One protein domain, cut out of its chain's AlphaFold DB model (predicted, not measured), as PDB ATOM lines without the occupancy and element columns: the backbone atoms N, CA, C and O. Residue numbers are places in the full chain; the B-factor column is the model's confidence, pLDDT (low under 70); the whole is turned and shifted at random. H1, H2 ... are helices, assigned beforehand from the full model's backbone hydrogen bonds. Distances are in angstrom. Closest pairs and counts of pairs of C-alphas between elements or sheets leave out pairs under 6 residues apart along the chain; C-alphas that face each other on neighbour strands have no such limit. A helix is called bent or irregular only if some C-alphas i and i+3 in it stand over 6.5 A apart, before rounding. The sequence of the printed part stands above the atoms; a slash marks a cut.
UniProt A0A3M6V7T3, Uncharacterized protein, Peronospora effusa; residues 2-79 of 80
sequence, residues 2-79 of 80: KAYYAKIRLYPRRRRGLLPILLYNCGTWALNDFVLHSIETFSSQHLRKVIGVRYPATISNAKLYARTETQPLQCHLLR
ATOM      1  N   LYS A   2     119.948 144.193  89.920       57.00
ATOM      2  CA  LYS A   2     119.762 142.728  90.097       57.00
ATOM      3  C   LYS A   2     120.634 142.074  91.193       57.00
ATOM      4  O   LYS A   2     120.162 141.205  91.919       57.00
ATOM      5  N   ALA A   3     121.879 142.525  91.366       63.69
ATOM      6  CA  ALA A   3     122.810 141.934  92.333       63.69
ATOM      7  C   ALA A   3     122.450 142.201  93.809       63.69
ATOM      8  O   ALA A   3     122.750 141.369  94.663       63.69
ATOM      9  N   TYR A   4     121.807 143.332  94.132       68.56
ATOM     10  CA  TYR A   4     121.434 143.616  95.524       68.56
ATOM     11  C   TYR A   4     120.257 142.750  95.973       68.56
ATOM     12  O   TYR A   4     120.306 142.171  97.054       68.56
ATOM     13  N   TYR A   5     119.249 142.579  95.112       68.50
ATOM     14  CA  TYR A   5     118.115 141.702  95.389       68.50
ATOM     15  C   TYR A   5     118.554 140.244  95.525       68.50
ATOM     16  O   TYR A   5     118.095 139.546  96.423       68.50
ATOM     17  N   ALA A   6     119.500 139.797  94.691       69.12
ATOM     18  CA  ALA A   6     120.066 138.455  94.796       69.12
ATOM     19  C   ALA A   6     120.770 138.221  96.148       69.12
ATOM     20  O   ALA A   6     120.578 137.175  96.766       69.12
ATOM     21  N   LYS A   7     121.541 139.202  96.644       70.12
ATOM     22  CA  LYS A   7     122.212 139.114  97.954       70.12
ATOM     23  C   LYS A   7     121.218 139.050  99.115       70.12
ATOM     24  O   LYS A   7     121.397 138.221 100.003       70.12
ATOM     25  N   ILE A   8     120.165 139.870  99.084       73.19
ATOM     26  CA  ILE A   8     119.106 139.866 100.107       73.19
ATOM     27  C   ILE A   8     118.350 138.531 100.087       73.19
ATOM     28  O   ILE A   8     118.155 137.923 101.135       73.19
ATOM     29  N   ARG A   9     118.022 138.009  98.900       72.12
ATOM     30  CA  ARG A   9     117.305 136.734  98.740       72.12
ATOM     31  C   ARG A   9     118.111 135.515  99.202       72.12
ATOM     32  O   ARG A   9     117.545 134.564  99.732       72.12
ATOM     33  N   LEU A  10     119.431 135.521  99.010       69.62
ATOM     34  CA  LEU A  10     120.317 134.423  99.424       69.62
ATOM     35  C   LEU A  10     120.732 134.500 100.902       69.62
ATOM     36  O   LEU A  10     121.222 133.510 101.453       69.62
ATOM     37  N   TYR A  11     120.543 135.649 101.549       74.56
ATOM     38  CA  TYR A  11     120.911 135.870 102.944       74.56
ATOM     39  C   TYR A  11     120.248 134.897 103.939       74.56
ATOM     40  O   TYR A  11     120.993 134.267 104.694       74.56
ATOM     41  N   PRO A  12     118.914 134.681 103.946       71.19
ATOM     42  CA  PRO A  12     118.289 133.754 104.895       71.19
ATOM     43  C   PRO A  12     118.822 132.319 104.753       71.19
ATOM     44  O   PRO A  12     119.006 131.623 105.753       71.19
ATOM     45  N   ARG A  13     119.172 131.901 103.528       69.38
ATOM     46  CA  ARG A  13     119.797 130.596 103.256       69.38
ATOM     47  C   ARG A  13     121.218 130.504 103.819       69.38
ATOM     48  O   ARG A  13     121.551 129.501 104.443       69.38
ATOM     49  N   ARG A  14     122.049 131.538 103.641       68.19
ATOM     50  CA  ARG A  14     123.414 131.572 104.203       68.19
ATOM     51  C   ARG A  14     123.417 131.674 105.727       68.19
ATOM     52  O   ARG A  14     124.204 130.986 106.370       68.19
ATOM     53  N   ARG A  15     122.519 132.480 106.306       72.88
ATOM     54  CA  ARG A  15     122.362 132.613 107.763       72.88
ATOM     55  C   ARG A  15     122.081 131.251 108.396       72.88
ATOM     56  O   ARG A  15     122.772 130.876 109.335       72.88
ATOM     57  N   ARG A  16     121.149 130.474 107.835       70.69
ATOM     58  CA  ARG A  16     120.782 129.144 108.348       70.69
ATOM     59  C   ARG A  16     121.957 128.154 108.409       70.69
ATOM     60  O   ARG A  16     121.963 127.323 109.301       70.69
ATOM     61  N   GLY A  17     122.951 128.257 107.522       73.75
ATOM     62  CA  GLY A  17     124.142 127.393 107.551       73.75
ATOM     63  C   GLY A  17     125.198 127.792 108.592       73.75
ATOM     64  O   GLY A  17     125.903 126.933 109.105       73.75
ATOM     65  N   LEU A  18     125.294 129.080 108.936       72.69
ATOM     66  CA  LEU A  18     126.262 129.588 109.922       72.69
ATOM     67  C   LEU A  18     125.764 129.455 111.367       72.69
ATOM     68  O   LEU A  18     126.564 129.319 112.288       72.69
ATOM     69  N   LEU A  19     124.444 129.486 111.565       76.62
ATOM     70  CA  LEU A  19     123.815 129.356 112.878       76.62
ATOM     71  C   LEU A  19     124.153 128.062 113.630       76.62
ATOM     72  O   LEU A  19     124.530 128.191 114.789       76.62
ATOM     73  N   PRO A  20     124.081 126.850 113.049       76.00
ATOM     74  CA  PRO A  20     124.426 125.633 113.780       76.00
ATOM     75  C   PRO A  20     125.899 125.601 114.189       76.00
ATOM     76  O   PRO A  20     126.202 125.105 115.259       76.00
ATOM     77  N   ILE A  21     126.809 126.180 113.398       80.12
ATOM     78  CA  ILE A  21     128.241 126.247 113.734       80.12
ATOM     79  C   ILE A  21     128.467 127.170 114.940       80.12
ATOM     80  O   ILE A  21     129.194 126.818 115.866       80.12
ATOM     81  N   LEU A  22     127.815 128.338 114.944       74.62
ATOM     82  CA  LEU A  22     127.875 129.290 116.058       74.62
ATOM     83  C   LEU A  22     127.206 128.724 117.318       74.62
ATOM     84  O   LEU A  22     127.783 128.792 118.396       74.62
ATOM     85  N   LEU A  23     126.019 128.127 117.177       75.56
ATOM     86  CA  LEU A  23     125.248 127.557 118.284       75.56
ATOM     87  C   LEU A  23     125.878 126.283 118.851       75.56
ATOM     88  O   LEU A  23     125.796 126.067 120.054       75.56
ATOM     89  N   TYR A  24     126.536 125.465 118.025       77.00
ATOM     90  CA  TYR A  24     127.249 124.270 118.480       77.00
ATOM     91  C   TYR A  24     128.342 124.627 119.492       77.00
ATOM     92  O   TYR A  24     128.457 123.975 120.524       77.00
ATOM     93  N   ASN A  25     129.081 125.716 119.250       71.56
ATOM     94  CA  ASN A  25     130.079 126.212 120.197       71.56
ATOM     95  C   ASN A  25     129.440 126.704 121.512       71.56
ATOM     96  O   ASN A  25     129.990 126.482 122.588       71.56
ATOM     97  N   CYS A  26     128.249 127.303 121.440       70.44
ATOM     98  CA  CYS A  26     127.480 127.722 122.614       70.44
ATOM     99  C   CYS A  26     126.831 126.551 123.368       70.44
ATOM    100  O   CYS A  26     126.556 126.673 124.550       70.44
ATOM    101  N   GLY A  27     126.593 125.404 122.730       65.38
ATOM    102  CA  GLY A  27     126.120 124.204 123.426       65.38
ATOM    103  C   GLY A  27     127.148 123.663 124.426       65.38
ATOM    104  O   GLY A  27     126.775 123.106 125.453       65.38
ATOM    105  N   THR A  28     128.442 123.870 124.157       60.06
ATOM    106  CA  THR A  28     129.541 123.489 125.060       60.06
ATOM    107  C   THR A  28     129.716 124.465 126.233       60.06
ATOM    108  O   THR A  28     130.196 124.069 127.291       60.06
ATOM    109  N   TRP A  29     129.303 125.725 126.073       62.84
ATOM    110  CA  TRP A  29     129.373 126.776 127.093       62.84
ATOM    111  C   TRP A  29     127.961 127.242 127.423       62.84
ATOM    112  O   TRP A  29     127.444 128.072 126.686       62.84
ATOM    113  N   ALA A  30     127.358 126.699 128.492       68.50
ATOM    114  CA  ALA A  30     126.004 127.000 128.987       68.50
ATOM    115  C   ALA A  30     125.380 128.250 128.339       68.50
ATOM    116  O   ALA A  30     125.809 129.372 128.618       68.50
ATOM    117  N   LEU A  31     124.424 128.030 127.429       72.00
ATOM    118  CA  LEU A  31     123.795 129.059 126.602       72.00
ATOM    119  C   LEU A  31     123.206 130.167 127.488       72.00
ATOM    120  O   LEU A  31     122.087 130.060 127.977       72.00
ATOM    121  N   ASN A  32     123.989 131.217 127.710       78.06
ATOM    122  CA  ASN A  32     123.620 132.342 128.556       78.06
ATOM    123  C   ASN A  32     123.019 133.459 127.692       78.06
ATOM    124  O   ASN A  32     123.420 133.633 126.534       78.06
ATOM    125  N   ASP A  33     122.123 134.271 128.254       80.44
ATOM    126  CA  ASP A  33     121.465 135.373 127.532       80.44
ATOM    127  C   ASP A  33     122.476 136.340 126.890       80.44
ATOM    128  O   ASP A  33     122.270 136.858 125.789       80.44
ATOM    129  N   PHE A  34     123.633 136.519 127.532       82.06
ATOM    130  CA  PHE A  34     124.744 137.319 127.017       82.06
ATOM    131  C   PHE A  34     125.323 136.781 125.696       82.06
ATOM    132  O   PHE A  34     125.610 137.540 124.762       82.06
ATOM    133  N   VAL A  35     125.493 135.461 125.600       82.12
ATOM    134  CA  VAL A  35     126.034 134.800 124.404       82.12
ATOM    135  C   VAL A  35     125.017 134.891 123.269       82.12
ATOM    136  O   VAL A  35     125.375 135.223 122.136       82.12
ATOM    137  N   LEU A  36     123.734 134.708 123.590       81.69
ATOM    138  CA  LEU A  36     122.639 134.854 122.638       81.69
ATOM    139  C   LEU A  36     122.573 136.275 122.060       81.69
ATOM    140  O   LEU A  36     122.568 136.448 120.837       81.69
ATOM    141  N   HIS A  37     122.628 137.294 122.920       83.69
ATOM    142  CA  HIS A  37     122.667 138.696 122.498       83.69
ATOM    143  C   HIS A  37     123.900 139.010 121.627       83.69
ATOM    144  O   HIS A  37     123.824 139.761 120.646       83.69
ATOM    145  N   SER A  38     125.048 138.408 121.942       84.25
ATOM    146  CA  SER A  38     126.278 138.583 121.159       84.25
ATOM    147  C   SER A  38     126.147 137.991 119.751       84.25
ATOM    148  O   SER A  38     126.510 138.648 118.767       84.25
ATOM    149  N   ILE A  39     125.550 136.799 119.617       82.62
ATOM    150  CA  ILE A  39     125.266 136.176 118.313       82.62
ATOM    151  C   ILE A  39     124.264 137.011 117.503       82.62
ATOM    152  O   ILE A  39     124.429 137.190 116.287       82.62
ATOM    153  N   GLU A  40     123.231 137.554 118.144       84.25
ATOM    154  CA  GLU A  40     122.257 138.427 117.482       84.25
ATOM    155  C   GLU A  40     122.884 139.735 116.994       84.25
ATOM    156  O   GLU A  40     122.632 140.173 115.861       84.25
ATOM    157  N   THR A  41     123.765 140.324 117.801       84.81
ATOM    158  CA  THR A  41     124.510 141.533 117.437       84.81
ATOM    159  C   THR A  41     125.432 141.265 116.248       84.81
ATOM    160  O   THR A  41     125.394 142.009 115.261       84.81
ATOM    161  N   PHE A  42     126.192 140.166 116.281       84.00
ATOM    162  CA  PHE A  42     127.045 139.738 115.170       84.00
ATOM    163  C   PHE A  42     126.239 139.529 113.881       84.00
ATOM    164  O   PHE A  42     126.595 140.049 112.818       84.00
ATOM    165  N   SER A  43     125.103 138.838 113.983       81.00
ATOM    166  CA  SER A  43     124.197 138.588 112.856       81.00
ATOM    167  C   SER A  43     123.683 139.894 112.243       81.00
ATOM    168  O   SER A  43     123.691 140.063 111.020       81.00
ATOM    169  N   SER A  44     123.296 140.850 113.088       83.00
ATOM    170  CA  SER A  44     122.778 142.153 112.666       83.00
ATOM    171  C   SER A  44     123.857 143.023 112.018       83.00
ATOM    172  O   SER A  44     123.591 143.732 111.047       83.00
ATOM    173  N   GLN A  45     125.095 142.975 112.513       84.19
ATOM    174  CA  GLN A  45     126.228 143.662 111.887       84.19
ATOM    175  C   GLN A  45     126.589 143.049 110.532       84.19
ATOM    176  O   GLN A  45     126.803 143.779 109.560       84.19
ATOM    177  N   HIS A  46     126.612 141.718 110.437       81.81
ATOM    178  CA  HIS A  46     126.822 141.026 109.169       81.81
ATOM    179  C   HIS A  46     125.752 141.436 108.148       81.81
ATOM    180  O   HIS A  46     126.066 141.723 106.993       81.81
ATOM    181  N   LEU A  47     124.494 141.537 108.577       80.44
ATOM    182  CA  LEU A  47     123.393 141.928 107.705       80.44
ATOM    183  C   LEU A  47     123.522 143.364 107.189       80.44
ATOM    184  O   LEU A  47     123.329 143.609 105.997       80.44
ATOM    185  N   ARG A  48     123.945 144.302 108.045       85.56
ATOM    186  CA  ARG A  48     124.274 145.674 107.620       85.56
ATOM    187  C   ARG A  48     125.356 145.687 106.539       85.56
ATOM    188  O   ARG A  48     125.199 146.392 105.545       85.56
ATOM    189  N   LYS A  49     126.397 144.856 106.682       83.38
ATOM    190  CA  LYS A  49     127.464 144.712 105.674       83.38
ATOM    191  C   LYS A  49     126.938 144.152 104.347       83.38
ATOM    192  O   LYS A  49     127.327 144.651 103.296       83.38
ATOM    193  N   VAL A  50     126.038 143.166 104.378       80.56
ATOM    194  CA  VAL A  50     125.446 142.559 103.166       80.56
ATOM    195  C   VAL A  50     124.525 143.529 102.424       80.56
ATOM    196  O   VAL A  50     124.576 143.594 101.196       80.56
ATOM    197  N   ILE A  51     123.713 144.296 103.157       80.38
ATOM    198  CA  ILE A  51     122.835 145.333 102.590       80.38
ATOM    199  C   ILE A  51     123.658 146.537 102.096       80.38
ATOM    200  O   ILE A  51     123.198 147.293 101.245       80.38
ATOM    201  N   GLY A  52     124.890 146.699 102.588       82.81
ATOM    202  CA  GLY A  52     125.762 147.821 102.243       82.81
ATOM    203  C   GLY A  52     125.441 149.094 103.024       82.81
ATOM    204  O   GLY A  52     125.774 150.184 102.571       82.81
ATOM    205  N   VAL A  53     124.803 148.977 104.194       82.75
ATOM    206  CA  VAL A  53     124.560 150.120 105.083       82.75
ATOM    207  C   VAL A  53     125.883 150.502 105.740       82.75
ATOM    208  O   VAL A  53     126.423 149.749 106.554       82.75
ATOM    209  N   ARG A  54     126.412 151.665 105.360       77.88
ATOM    210  CA  ARG A  54     127.599 152.285 105.951       77.88
ATOM    211  C   ARG A  54     127.223 153.634 106.542       77.88
ATOM    212  O   ARG A  54     126.312 154.297 106.054       77.88
ATOM    213  N   TYR A  55     127.958 154.035 107.572       75.88
ATOM    214  CA  TYR A  55     127.901 155.393 108.096       75.88
ATOM    215  C   TYR A  55     128.078 156.408 106.944       75.88
ATOM    216  O   TYR A  55     128.916 156.154 106.074       75.88
ATOM    217  N   PRO A  56     127.305 157.512 106.880       77.00
ATOM    218  CA  PRO A  56     126.392 158.061 107.894       77.00
ATOM    219  C   PRO A  56     124.945 157.539 107.824       77.00
ATOM    220  O   PRO A  56     124.084 157.999 108.571       77.00
ATOM    221  N   ALA A  57     124.641 156.588 106.936       81.75
ATOM    222  CA  ALA A  57     123.294 156.043 106.816       81.75
ATOM    223  C   ALA A  57     122.997 155.065 107.966       81.75
ATOM    224  O   ALA A  57     123.542 153.960 108.022       81.75
ATOM    225  N   THR A  58     122.096 155.451 108.870       79.75
ATOM    226  CA  THR A  58     121.682 154.625 110.014       79.75
ATOM    227  C   THR A  58     120.366 153.904 109.711       79.75
ATOM    228  O   THR A  58     119.409 154.499 109.220       79.75
ATOM    229  N   ILE A  59     120.298 152.604 110.016       83.88
ATOM    230  CA  ILE A  59     119.072 151.800 109.923       83.88
ATOM    231  C   ILE A  59     118.752 151.175 111.283       83.88
ATOM    232  O   ILE A  59     119.629 150.596 111.933       83.88
ATOM    233  N   SER A  60     117.491 151.276 111.706       85.12
ATOM    234  CA  SER A  60     117.010 150.602 112.912       85.12
ATOM    235  C   SER A  60     116.978 149.083 112.715       85.12
ATOM    236  O   SER A  60     116.778 148.594 111.599       85.12
ATOM    237  N   ASN A  61     117.142 148.324 113.805       81.38
ATOM    238  CA  ASN A  61     117.065 146.858 113.770       81.38
ATOM    239  C   ASN A  61     115.718 146.383 113.195       81.38
ATOM    240  O   ASN A  61     115.700 145.532 112.314       81.38
ATOM    241  N   ALA A  62     114.604 147.007 113.595       82.12
ATOM    242  CA  ALA A  62     113.269 146.678 113.089       82.12
ATOM    243  C   ALA A  62     113.163 146.807 111.557       82.12
ATOM    244  O   ALA A  62     112.676 145.904 110.880       82.12
ATOM    245  N   LYS A  63     113.688 147.900 110.986       83.88
ATOM    246  CA  LYS A  63     113.660 148.133 109.533       83.88
ATOM    247  C   LYS A  63     114.612 147.202 108.779       83.88
ATOM    248  O   LYS A  63     114.350 146.849 107.631       83.88
ATOM    249  N   LEU A  64     115.707 146.795 109.417       83.12
ATOM    250  CA  LEU A  64     116.659 145.823 108.884       83.12
ATOM    251  C   LEU A  64     116.055 144.410 108.819       83.12
ATOM    252  O   LEU A  64     116.178 143.755 107.783       83.12
ATOM    253  N   TYR A  65     115.338 143.987 109.863       82.38
ATOM    254  CA  TYR A  65     114.605 142.717 109.890       82.38
ATOM    255  C   TYR A  65     113.443 142.694 108.892       82.38
ATOM    256  O   TYR A  65     113.340 141.750 108.111       82.38
ATOM    257  N   ALA A  66     112.651 143.770 108.815       81.94
ATOM    258  CA  ALA A  66     111.562 143.893 107.841       81.94
ATOM    259  C   ALA A  66     112.054 143.778 106.387       81.94
ATOM    260  O   ALA A  66     111.430 143.118 105.566       81.94
ATOM    261  N   ARG A  67     113.212 144.372 106.066       77.44
ATOM    262  CA  ARG A  67     113.812 144.307 104.719       77.44
ATOM    263  C   ARG A  67     114.388 142.949 104.341       77.44
ATOM    264  O   ARG A  67     114.644 142.712 103.165       77.44
ATOM    265  N   THR A  68     114.697 142.117 105.325       72.81
ATOM    266  CA  THR A  68     115.351 140.821 105.103       72.81
ATOM    267  C   THR A  68     114.424 139.651 105.362       72.81
ATOM    268  O   THR A  68     114.859 138.516 105.200       72.81
ATOM    269  N   GLU A  69     113.173 139.929 105.746       75.12
ATOM    270  CA  GLU A  69     112.170 138.927 106.116       75.12
ATOM    271  C   GLU A  69     112.709 137.959 107.184       75.12
ATOM    272  O   GLU A  69     112.373 136.777 107.225       75.12
ATOM    273  N   THR A  70     113.605 138.454 108.046       71.19
ATOM    274  CA  THR A  70     114.245 137.644 109.081       71.19
ATOM    275  C   THR A  70     113.769 138.034 110.469       71.19
ATOM    276  O   THR A  70     113.533 139.203 110.754       71.19
ATOM    277  N   GLN A  71     113.662 137.037 111.347       76.88
ATOM    278  CA  GLN A  71     113.320 137.219 112.756       76.88
ATOM    279  C   GLN A  71     114.569 137.155 113.659       76.88
ATOM    280  O   GLN A  71     115.607 136.604 113.235       76.88
ATOM    281  N   PRO A  72     114.484 137.708 114.888       75.56
ATOM    282  CA  PRO A  72     115.499 137.529 115.927       75.56
ATOM    283  C   PRO A  72     115.787 136.049 116.176       75.56
ATOM    284  O   PRO A  72     114.939 135.188 115.932       75.56
ATOM    285  N   LEU A  73     116.998 135.747 116.637       74.69
ATOM    286  CA  LEU A  73     117.382 134.368 116.925       74.69
ATOM    287  C   LEU A  73     116.668 133.842 118.172       74.69
ATOM    288  O   LEU A  73     116.255 132.685 118.185       74.69
ATOM    289  N   GLN A  74     116.457 134.716 119.158       71.38
ATOM    290  CA  GLN A  74     115.645 134.454 120.346       71.38
ATOM    291  C   GLN A  74     114.269 133.879 119.985       71.38
ATOM    292  O   GLN A  74     113.861 132.861 120.534       71.38
ATOM    293  N   CYS A  75     113.590 134.454 118.984       69.31
ATOM    294  CA  CYS A  75     112.288 133.964 118.518       69.31
ATOM    295  C   CYS A  75     112.345 132.553 117.909       69.31
ATOM    296  O   CYS A  75     111.323 131.878 117.840       69.31
ATOM    297  N   HIS A  76     113.510 132.121 117.421       68.75
ATOM    298  CA  HIS A  76     113.686 130.791 116.841       68.75
ATOM    299  C   HIS A  76     113.995 129.736 117.908       68.75
ATOM    300  O   HIS A  76     113.527 128.611 117.784       68.75
ATOM    301  N   LEU A  77     114.749 130.107 118.949       66.88
ATOM    302  CA  LEU A  77     115.123 129.215 120.053       66.88
ATOM    303  C   LEU A  77     113.978 129.005 121.052       66.88
ATOM    304  O   LEU A  77     113.776 127.892 121.508       66.88
ATOM    305  N   LEU A  78     113.183 130.040 121.343       61.34
ATOM    306  CA  LEU A  78     112.013 129.930 122.232       61.34
ATOM    307  C   LEU A  78     110.828 129.178 121.601       61.34
ATOM    308  O   LEU A  78     109.826 128.937 122.265       61.34
ATOM    309  N   ARG A  79     110.910 128.862 120.303       53.53
ATOM    310  CA  ARG A  79     109.859 128.168 119.547       53.53
ATOM    311  C   ARG A  79     110.153 126.673 119.348       53.53
ATOM    312  O   ARG A  79     109.270 125.983 118.843       53.53
TER     313      ARG A  79
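This is residues 2 to 79 of the 80 residues of an uncharacterized protein of Peronospora effusa (UniProt A0A3M6V7T3). Two long helices run side by side in opposite ways along the longest axis, loosely paired: H1, which is bent into the arms H1a and H1b, and H2, which comes back beside them. After H2 a loop folds back, and two short helices, H3 and then H4, lie over one side of this pair, H3 by H1a and H2, H4 near H2 further along. The printed part has 78 residues with four named helices, in the order H1, H2, H3, H4, and no named strand; the class is all helix. It is only just compact, close to loose, with a radius of gyration of the C-alphas of 13.3 A, and elongated, with spans of 40 by 25 by 20 A.

By its hydrogen bonds H1, residues 2 to 28, was assigned as one helix, but it is bent: C-alphas 9 and 12 are 6.9 A apart. Its arms H1a, residues 2 to 9, and H1b, residues 12 to 28, stand at 38 degrees, only just a steep tilt. H1b has a kink of 27 degrees near residue 19. H2, residues 33 to 51, touches H1a with its residues 50 to 51 alone, at a shallow tilt of 14 degrees, opposite ways; the closest C-alphas, of Lys 7 and Val 50, are 7.0 A apart. H1b and H2 are close but not clearly touching, with the closest C-alphas, of Cys 26 and Val 35, at 7.4 A; they run opposite ways at a shallow tilt of 25 degrees. H3, residues 61 to 68, and H2 only just touch, with 3 pairs of C-alphas within 8 A; the closest are those of Ser 44 and Asn 61, 7.5 A. They run the same way at a steep tilt of 55 degrees. H1a and H3 are close but not clearly touching, with the closest C-alphas, of Ile 8 and Thr 68, at 6.3 A. H4, residues 74 to 77, is close to but not clearly touching H2, with the closest C-alphas, of Leu 36 and Gln 74, at 7.4 A. H4 is apart from H1a, H1b and H3. Every O i to N i+4 pair is within hydrogen-bond range in H1a, H2 and H3, and 8 of 13 in H1b; H4 is too short for such a pair.

H1a begins at C-alpha 2, (119.762, 142.728, 90.097). H1b measures 25.3 A from first to last C-alpha, and H2 26.9 A, ending at C-alpha 51, (122.835, 145.333, 102.590). H3 measures 10.7 A. H4 ends at C-alpha 77, (115.123, 129.215, 120.053).

The C-alphas farthest apart, of Lys 2 and Ala 30, are 42.4 A apart. The printed part has no cut. The links H1 to H2 and H3 to H4 are tight, and that from H2 to H3 is short. The mean pLDDT of the printed part is 75.7; 17 residues are under 70, among them 2 to 6, 27 to 30 and 75 to 79.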